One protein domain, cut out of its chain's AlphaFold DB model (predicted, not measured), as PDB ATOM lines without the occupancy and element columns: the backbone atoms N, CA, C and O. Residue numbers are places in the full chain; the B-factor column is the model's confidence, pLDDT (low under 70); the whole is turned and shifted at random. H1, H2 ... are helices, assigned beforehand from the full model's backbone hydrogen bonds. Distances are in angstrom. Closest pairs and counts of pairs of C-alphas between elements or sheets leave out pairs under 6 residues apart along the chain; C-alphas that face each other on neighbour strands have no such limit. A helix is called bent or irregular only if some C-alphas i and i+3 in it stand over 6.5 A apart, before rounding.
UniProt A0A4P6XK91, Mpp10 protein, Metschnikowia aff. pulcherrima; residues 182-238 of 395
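What this domain is: This is residues 182 to 238 of the 395 residues of the protein "Mpp10 protein" of Metschnikowia aff. pulcherrima (UniProt A0A4P6XK91). One long helix, H2, has a short helix, H1, set off beyond its first end on a drawn-out link, and from its other end a tail without a named element turns back along the side of H2 while diverging from it. H1 and H2 do not pack on each other, and there is no closed core. The printed part has 57 residues with two named helices, H1 then H2, and no named strand; the class is all helix. The whole is extended, with a radius of gyration of the C-alphas of 19.1 A and spans of 58 by 23 by 13 A.

How they stand to each other: H1, residues 183 to 191, and H2, residues 202 to 225, are apart, with no C-alpha of the one within 8 A of the other. The link between them, 10 residues, is short but not tight. Residues 187 to 193, of which 187 to 191 belong to H1, stand free. Residues 197 to 218, of which 202 to 218 belong to H2, also stand free, as do residues 233 to 238. In H1 and H2 every backbone O i to N i+4 pair is within hydrogen-bond range.

Where its parts are: H1 begins at C-alpha 183, at (42.081, 10.740, 0.174), and measures 12.4 A from first to last C-alpha. H2, 24 residues, begins at C-alpha 202, at (41.280, 26.794, 13.072), and ends at C-alpha 225, at (39.935, 51.906, 36.741), 34.5 A away. Neither helix is bent. Residues 226 to 238 have no named element.

The domain as a whole: The outline is only just a rod. The two C-alphas farthest apart are those of Ala 184 and Leu 227, at 58.1 A; the C-alphas of Ser 182 and Lys 238 are 38.1 A apart. The printed part has no cut and no long link between its helices. The mean pLDDT of the printed part is 83.8; residues 194 to 200 and 235 to 238 are under 70.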
ATOM      1  N   SER A 182      38.572  13.965   1.445       90.94
ATOM      2  CA  SER A 182      38.891  12.872   0.516       90.94
ATOM      3  C   SER A 182      40.362  12.438   0.611       90.94
ATOM      4  O   SER A 182      41.221  13.197   1.047       90.94
ATOM      5  N   LEU A 183      40.691  11.221   0.156       87.75
ATOM      6  CA  LEU A 183      42.081  10.740   0.174       87.75
ATOM      7  C   LEU A 183      43.014  11.568  -0.731       87.75
ATOM      8  O   LEU A 183      44.187  11.717  -0.413       87.75
ATOM      9  N   ALA A 184      42.507  12.109  -1.844       90.50
ATOM     10  CA  ALA A 184      43.296  12.961  -2.738       90.50
ATOM     11  C   ALA A 184      43.631  14.311  -2.083       90.50
ATOM     12  O   ALA A 184      44.775  14.744  -2.124       90.50
ATOM     13  N   GLU A 185      42.647  14.913  -1.417       87.06
ATOM     14  CA  GLU A 185      42.767  16.166  -0.663       87.06
ATOM     15  C   GLU A 185      43.752  16.048   0.513       87.06
ATOM     16  O   GLU A 185      44.541  16.956   0.744       87.06
ATOM     17  N   ILE A 186      43.776  14.903   1.209       85.31
ATOM     18  CA  ILE A 186      44.758  14.629   2.275       85.31
ATOM     19  C   ILE A 186      46.191  14.593   1.715       85.31
ATOM     20  O   ILE A 186      47.098  15.144   2.334       85.31
ATOM     21  N   TYR A 187      46.406  13.995   0.537       88.00
ATOM     22  CA  TYR A 187      47.719  14.020  -0.122       88.00
ATOM     23  C   TYR A 187      48.079  15.397  -0.707       88.00
ATOM     24  O   TYR A 187      49.261  15.706  -0.831       88.00
ATOM     25  N   GLU A 188      47.095  16.228  -1.060       88.38
ATOM     26  CA  GLU A 188      47.307  17.616  -1.487       88.38
ATOM     27  C   GLU A 188      47.744  18.495  -0.300       88.38
ATOM     28  O   GLU A 188      48.760  19.185  -0.398       88.38
ATOM     29  N   ASP A 189      47.073  18.383   0.854       83.19
ATOM     30  CA  ASP A 189      47.496  19.000   2.124       83.19
ATOM     31  C   ASP A 189      48.924  18.562   2.522       83.19
ATOM     32  O   ASP A 189      49.773  19.404   2.830       83.19
ATOM     33  N   GLU A 190      49.215  17.253   2.481       82.38
ATOM     34  CA  GLU A 190      50.537  16.691   2.806       82.38
ATOM     35  C   GLU A 190      51.621  17.197   1.837       82.38
ATOM     36  O   GLU A 190      52.700  17.606   2.269       82.38
ATOM     37  N   TYR A 191      51.329  17.252   0.532       86.50
ATOM     38  CA  TYR A 191      52.241  17.790  -0.483       86.50
ATOM     39  C   TYR A 191      52.517  19.291  -0.298       86.50
ATOM     40  O   TYR A 191      53.632  19.754  -0.548       86.50
ATOM     41  N   HIS A 192      51.534  20.050   0.194       82.75
ATOM     42  CA  HIS A 192      51.709  21.447   0.597       82.75
ATOM     43  C   HIS A 192      52.415  21.626   1.956       82.75
ATOM     44  O   HIS A 192      52.649  22.763   2.370       82.75
ATOM     45  N   GLY A 193      52.808  20.538   2.631       72.94
ATOM     46  CA  GLY A 193      53.515  20.571   3.913       72.94
ATOM     47  C   GLY A 193      52.619  20.909   5.105       72.94
ATOM     48  O   GLY A 193      53.110  21.389   6.126       72.94
ATOM     49  N   VAL A 194      51.305  20.694   4.988       64.94
ATOM     50  CA  VAL A 194      50.334  20.957   6.056       64.94
ATOM     51  C   VAL A 194      50.272  19.750   6.997       64.94
ATOM     52  O   VAL A 194      49.370  18.920   6.910       64.94
ATOM     53  N   GLU A 195      51.239  19.642   7.912       62.41
ATOM     54  CA  GLU A 195      51.208  18.605   8.952       62.41
ATOM     55  C   GLU A 195      49.980  18.797   9.877       62.41
ATOM     56  O   GLU A 195      49.833  19.857  10.498       62.41
ATOM     57  N   PRO A 196      49.081  17.796  10.006       60.19
ATOM     58  CA  PRO A 196      47.807  17.966  10.710       60.19
ATOM     59  C   PRO A 196      47.934  17.990  12.241       60.19
ATOM     60  O   PRO A 196      47.010  18.439  12.913       60.19
ATOM     61  N   GLU A 197      49.056  17.527  12.805       56.16
ATOM     62  CA  GLU A 197      49.315  17.530  14.257       56.16
ATOM     63  C   GLU A 197      49.704  18.928  14.787       56.16
ATOM     64  O   GLU A 197      49.361  19.272  15.919       56.16
ATOM     65  N   ASP A 198      50.391  19.749  13.981       55.69
ATOM     66  CA  ASP A 198      50.899  21.069  14.397       55.69
ATOM     67  C   ASP A 198      49.850  22.191  14.244       55.69
ATOM     68  O   ASP A 198      49.920  23.226  14.919       55.69
ATOM     69  N   LYS A 199      48.815  21.981  13.416       56.94
ATOM     70  CA  LYS A 199      47.639  22.859  13.379       56.94
ATOM     71  C   LYS A 199      46.743  22.611  14.597       56.94
ATOM     72  O   LYS A 199      45.866  21.749  14.599       56.94
ATOM     73  N   ILE A 200      46.860  23.490  15.594       61.72
ATOM     74  CA  ILE A 200      45.726  23.828  16.471       61.72
ATOM     75  C   ILE A 200      44.513  24.084  15.559       61.72
ATOM     76  O   ILE A 200      44.635  24.891  14.639       61.72
ATOM     77  N   SER A 201      43.380  23.402  15.782       75.44
ATOM     78  CA  SER A 201      42.177  23.552  14.939       75.44
ATOM     79  C   SER A 201      41.853  25.029  14.700       75.44
ATOM     80  O   SER A 201      41.938  25.829  15.630       75.44
ATOM     81  N   GLU A 202      41.485  25.395  13.474       78.94
ATOM     82  CA  GLU A 202      41.280  26.794  13.072       78.94
ATOM     83  C   GLU A 202      40.166  27.462  13.908       78.94
ATOM     84  O   GLU A 202      40.312  28.605  14.330       78.94
ATOM     85  N   GLU A 203      39.143  26.701  14.313       82.44
ATOM     86  CA  GLU A 203      38.132  27.096  15.312       82.44
ATOM     87  C   GLU A 203      38.746  27.453  16.683       82.44
ATOM     88  O   GLU A 203      38.367  28.435  17.318       82.44
ATOM     89  N   VAL A 204      39.740  26.684  17.134       83.88
ATOM     90  CA  VAL A 204      40.451  26.908  18.404       83.88
ATOM     91  C   VAL A 204      41.452  28.065  18.284       83.88
ATOM     92  O   VAL A 204      41.699  28.745  19.278       83.88
ATOM     93  N   GLN A 205      41.994  28.337  17.092       85.94
ATOM     94  CA  GLN A 205      42.779  29.552  16.835       85.94
ATOM     95  C   GLN A 205      41.887  30.797  16.924       85.94
ATOM     96  O   GLN A 205      42.189  31.685  17.717       85.94
ATOM     97  N   VAL A 206      40.739  30.810  16.236       91.38
ATOM     98  CA  VAL A 206      39.747  31.901  16.313       91.38
ATOM     99  C   VAL A 206      39.260  32.117  17.752       91.38
ATOM    100  O   VAL A 206      39.198  33.254  18.215       91.38
ATOM    101  N   ALA A 207      39.000  31.048  18.512       92.19
ATOM    102  CA  ALA A 207      38.651  31.161  19.930       92.19
ATOM    103  C   ALA A 207      39.802  31.729  20.790       92.19
ATOM    104  O   ALA A 207      39.562  32.510  21.710       92.19
ATOM    105  N   HIS A 208      41.062  31.375  20.508       89.38
ATOM    106  CA  HIS A 208      42.220  31.972  21.184       89.38
ATOM    107  C   HIS A 208      42.409  33.456  20.830       89.38
ATOM    108  O   HIS A 208      42.783  34.239  21.709       89.38
ATOM    109  N   GLU A 209      42.123  33.855  19.591       93.00
ATOM    110  CA  GLU A 209      42.114  35.253  19.159       93.00
ATOM    111  C   GLU A 209      41.002  36.036  19.864       93.00
ATOM    112  O   GLU A 209      41.305  37.030  20.523       93.00
ATOM    113  N   GLU A 210      39.753  35.550  19.861       95.88
ATOM    114  CA  GLU A 210      38.631  36.184  20.570       95.88
ATOM    115  C   GLU A 210      38.922  36.345  22.071       95.88
ATOM    116  O   GLU A 210      38.750  37.433  22.625       95.88
ATOM    117  N   ILE A 211      39.425  35.299  22.736       95.31
ATOM    118  CA  ILE A 211      39.806  35.358  24.155       95.31
ATOM    119  C   ILE A 211      40.921  36.389  24.383       95.31
ATOM    120  O   ILE A 211      40.875  37.123  25.371       95.31
ATOM    121  N   THR A 212      41.897  36.496  23.477       93.25
ATOM    122  CA  THR A 212      42.968  37.505  23.558       93.25
ATOM    123  C   THR A 212      42.412  38.921  23.386       93.25
ATOM    124  O   THR A 212      42.786  39.835  24.127       93.25
ATOM    125  N   ASP A 213      41.465  39.104  22.471       96.44
ATOM    126  CA  ASP A 213      40.811  40.380  22.196       96.44
ATOM    127  C   ASP A 213      39.902  40.820  23.357       96.44
ATOM    128  O   ASP A 213      39.912  41.980  23.772       96.44
ATOM    129  N   LEU A 214      39.151  39.893  23.956       97.00
ATOM    130  CA  LEU A 214      38.359  40.140  25.162       97.00
ATOM    131  C   LEU A 214      39.255  40.423  26.375       97.00
ATOM    132  O   LEU A 214      38.982  41.355  27.133       97.00
ATOM    133  N   PHE A 215      40.351  39.679  26.545       94.75
ATOM    134  CA  PHE A 215      41.295  39.871  27.646       94.75
ATOM    135  C   PHE A 215      42.047  41.204  27.540       94.75
ATOM    136  O   PHE A 215      42.215  41.890  28.547       94.75
ATOM    137  N   THR A 216      42.466  41.640  26.349       93.56
ATOM    138  CA  THR A 216      43.086  42.968  26.175       93.56
ATOM    139  C   THR A 216      42.095  44.098  26.463       93.56
ATOM    140  O   THR A 216      42.429  45.003  27.232       93.56
ATOM    141  N   LYS A 217      40.855  44.009  25.958       96.69
ATOM    142  CA  LYS A 217      39.767  44.972  26.238       96.69
ATOM    143  C   LYS A 217      39.371  45.011  27.720       96.69
ATOM    144  O   LYS A 217      39.013  46.076  28.222       96.69
ATOM    145  N   LEU A 218      39.424  43.876  28.421       95.88
ATOM    146  CA  LEU A 218      39.157  43.775  29.858       95.88
ATOM    147  C   LEU A 218      40.285  44.407  30.679       95.88
ATOM    148  O   LEU A 218      40.002  45.264  31.514       95.88
ATOM    149  N   ASN A 219      41.544  44.041  30.417       93.00
ATOM    150  CA  ASN A 219      42.687  44.605  31.141       93.00
ATOM    151  C   ASN A 219      42.758  46.123  30.956       93.00
ATOM    152  O   ASN A 219      42.826  46.826  31.949       93.00
ATOM    153  N   TYR A 220      42.593  46.646  29.733       93.62
ATOM    154  CA  TYR A 220      42.570  48.097  29.494       93.62
ATOM    155  C   TYR A 220      41.545  48.837  30.377       93.62
ATOM    156  O   TYR A 220      41.833  49.905  30.916       93.62
ATOM    157  N   LYS A 221      40.359  48.245  30.590       95.88
ATOM    158  CA  LYS A 221      39.343  48.797  31.500       95.88
ATOM    159  C   LYS A 221      39.789  48.734  32.963       95.88
ATOM    160  O   LYS A 221      39.639  49.736  33.656       95.88
ATOM    161  N   LEU A 222      40.352  47.615  33.426       94.44
ATOM    162  CA  LEU A 222      40.852  47.485  34.804       94.44
ATOM    163  C   LEU A 222      42.054  48.401  35.076       94.44
ATOM    164  O   LEU A 222      42.057  49.108  36.078       94.44
ATOM    165  N   ASP A 223      43.019  48.460  34.161       94.31
ATOM    166  CA  ASP A 223      44.195  49.330  34.231       94.31
ATOM    167  C   ASP A 223      43.765  50.810  34.312       94.31
ATOM    168  O   ASP A 223      44.310  51.572  35.113       94.31
ATOM    169  N   SER A 224      42.729  51.210  33.557       94.38
ATOM    170  CA  SER A 224      42.144  52.560  33.636       94.38
ATOM    171  C   SER A 224      41.382  52.824  34.944       94.38
ATOM    172  O   SER A 224      41.487  53.915  35.504       94.38
ATOM    173  N   LEU A 225      40.665  51.823  35.471       95.56
ATOM    174  CA  LEU A 225      39.935  51.906  36.741       95.56
ATOM    175  C   LEU A 225      40.895  52.022  37.936       95.56
ATOM    176  O   LEU A 225      40.611  52.746  38.886       95.56
ATOM    177  N   CYS A 226      42.050  51.357  37.865       93.88
ATOM    178  CA  CYS A 226      43.113  51.419  38.867       93.88
ATOM    179  C   CYS A 226      44.060  52.624  38.695       93.88
ATOM    180  O   CYS A 226      45.130  52.633  39.303       93.88
ATOM    181  N   LEU A 227      43.716  53.628  37.872       91.56
ATOM    182  CA  LEU A 227      44.547  54.818  37.607       91.56
ATOM    183  C   LEU A 227      45.987  54.458  37.169       91.56
ATOM    184  O   LEU A 227      46.962  55.067  37.598       91.56
ATOM    185  N   ALA A 228      46.125  53.419  36.342       90.75
ATOM    186  CA  ALA A 228      47.394  52.823  35.916       90.75
ATOM    187  C   ALA A 228      48.305  52.271  37.046       90.75
ATOM    188  O   ALA A 228      49.440  51.876  36.781       90.75
ATOM    189  N   HIS A 229      47.819  52.143  38.286       93.25
ATOM    190  CA  HIS A 229      48.534  51.489  39.390       93.25
ATOM    191  C   HIS A 229      48.339  49.959  39.377       93.25
ATOM    192  O   HIS A 229      47.766  49.379  40.299       93.25
ATOM    193  N   TYR A 230      48.819  49.298  38.320       90.19
ATOM    194  CA  TYR A 230      48.773  47.840  38.154       90.19
ATOM    195  C   TYR A 230      50.179  47.218  38.125       90.19
ATOM    196  O   TYR A 230      51.181  47.892  37.880       90.19
ATOM    197  N   ILE A 231      50.266  45.906  38.370       88.69
ATOM    198  CA  ILE A 231      51.509  45.148  38.168       88.69
ATOM    199  C   ILE A 231      51.647  44.890  36.660       88.69
ATOM    200  O   ILE A 231      50.757  44.255  36.088       88.69
ATOM    201  N   PRO A 232      52.720  45.353  35.990       86.88
ATOM    202  CA  PRO A 232      52.856  45.206  34.547       86.88
ATOM    203  C   PRO A 232      52.896  43.735  34.126       86.88
ATOM    204  O   PRO A 232      53.368  42.864  34.862       86.88
ATOM    205  N   LYS A 233      52.414  43.468  32.906       82.12
ATOM    206  CA  LYS A 233      52.371  42.122  32.313       82.12
ATOM    207  C   LYS A 233      53.759  41.462  32.400       82.12
ATOM    208  O   LYS A 233      54.753  42.130  32.104       82.12
ATOM    209  N   PRO A 234      53.854  40.170  32.774       78.19
ATOM    210  CA  PRO A 234      55.137  39.483  32.868       78.19
ATOM    211  C   PRO A 234      55.851  39.532  31.516       78.19
ATOM    212  O   PRO A 234      55.221  39.371  30.470       78.19
ATOM    213  N   SER A 235      57.165  39.758  31.540       68.00
ATOM    214  CA  SER A 235      57.972  39.981  30.339       68.00
ATOM    215  C   SER A 235      57.825  38.829  29.341       68.00
ATOM    216  O   SER A 235      58.348  37.732  29.550       68.00
ATOM    217  N   GLN A 236      57.124  39.084  28.236       64.44
ATOM    218  CA  GLN A 236      56.958  38.130  27.146       64.44
ATOM    219  C   GLN A 236      58.288  37.989  26.393       64.44
ATOM    220  O   GLN A 236      58.542  38.683  25.415       64.44
ATOM    221  N   PHE A 237      59.143  37.066  26.845       53.16
ATOM    222  CA  PHE A 237      60.498  36.805  26.326       53.16
ATOM    223  C   PHE A 237      60.571  36.324  24.851       53.16
ATOM    224  O   PHE A 237      61.555  35.695  24.460       53.16
ATOM    225  N   LYS A 238      59.532  36.544  24.033       56.69
ATOM    226  CA  LYS A 238      59.464  36.116  22.627       56.69
ATOM    227  C   LYS A 238      58.575  36.995  21.723       56.69
ATOM    228  O   LYS A 238      58.071  36.504  20.717       56.69
TER     229      LYS A 238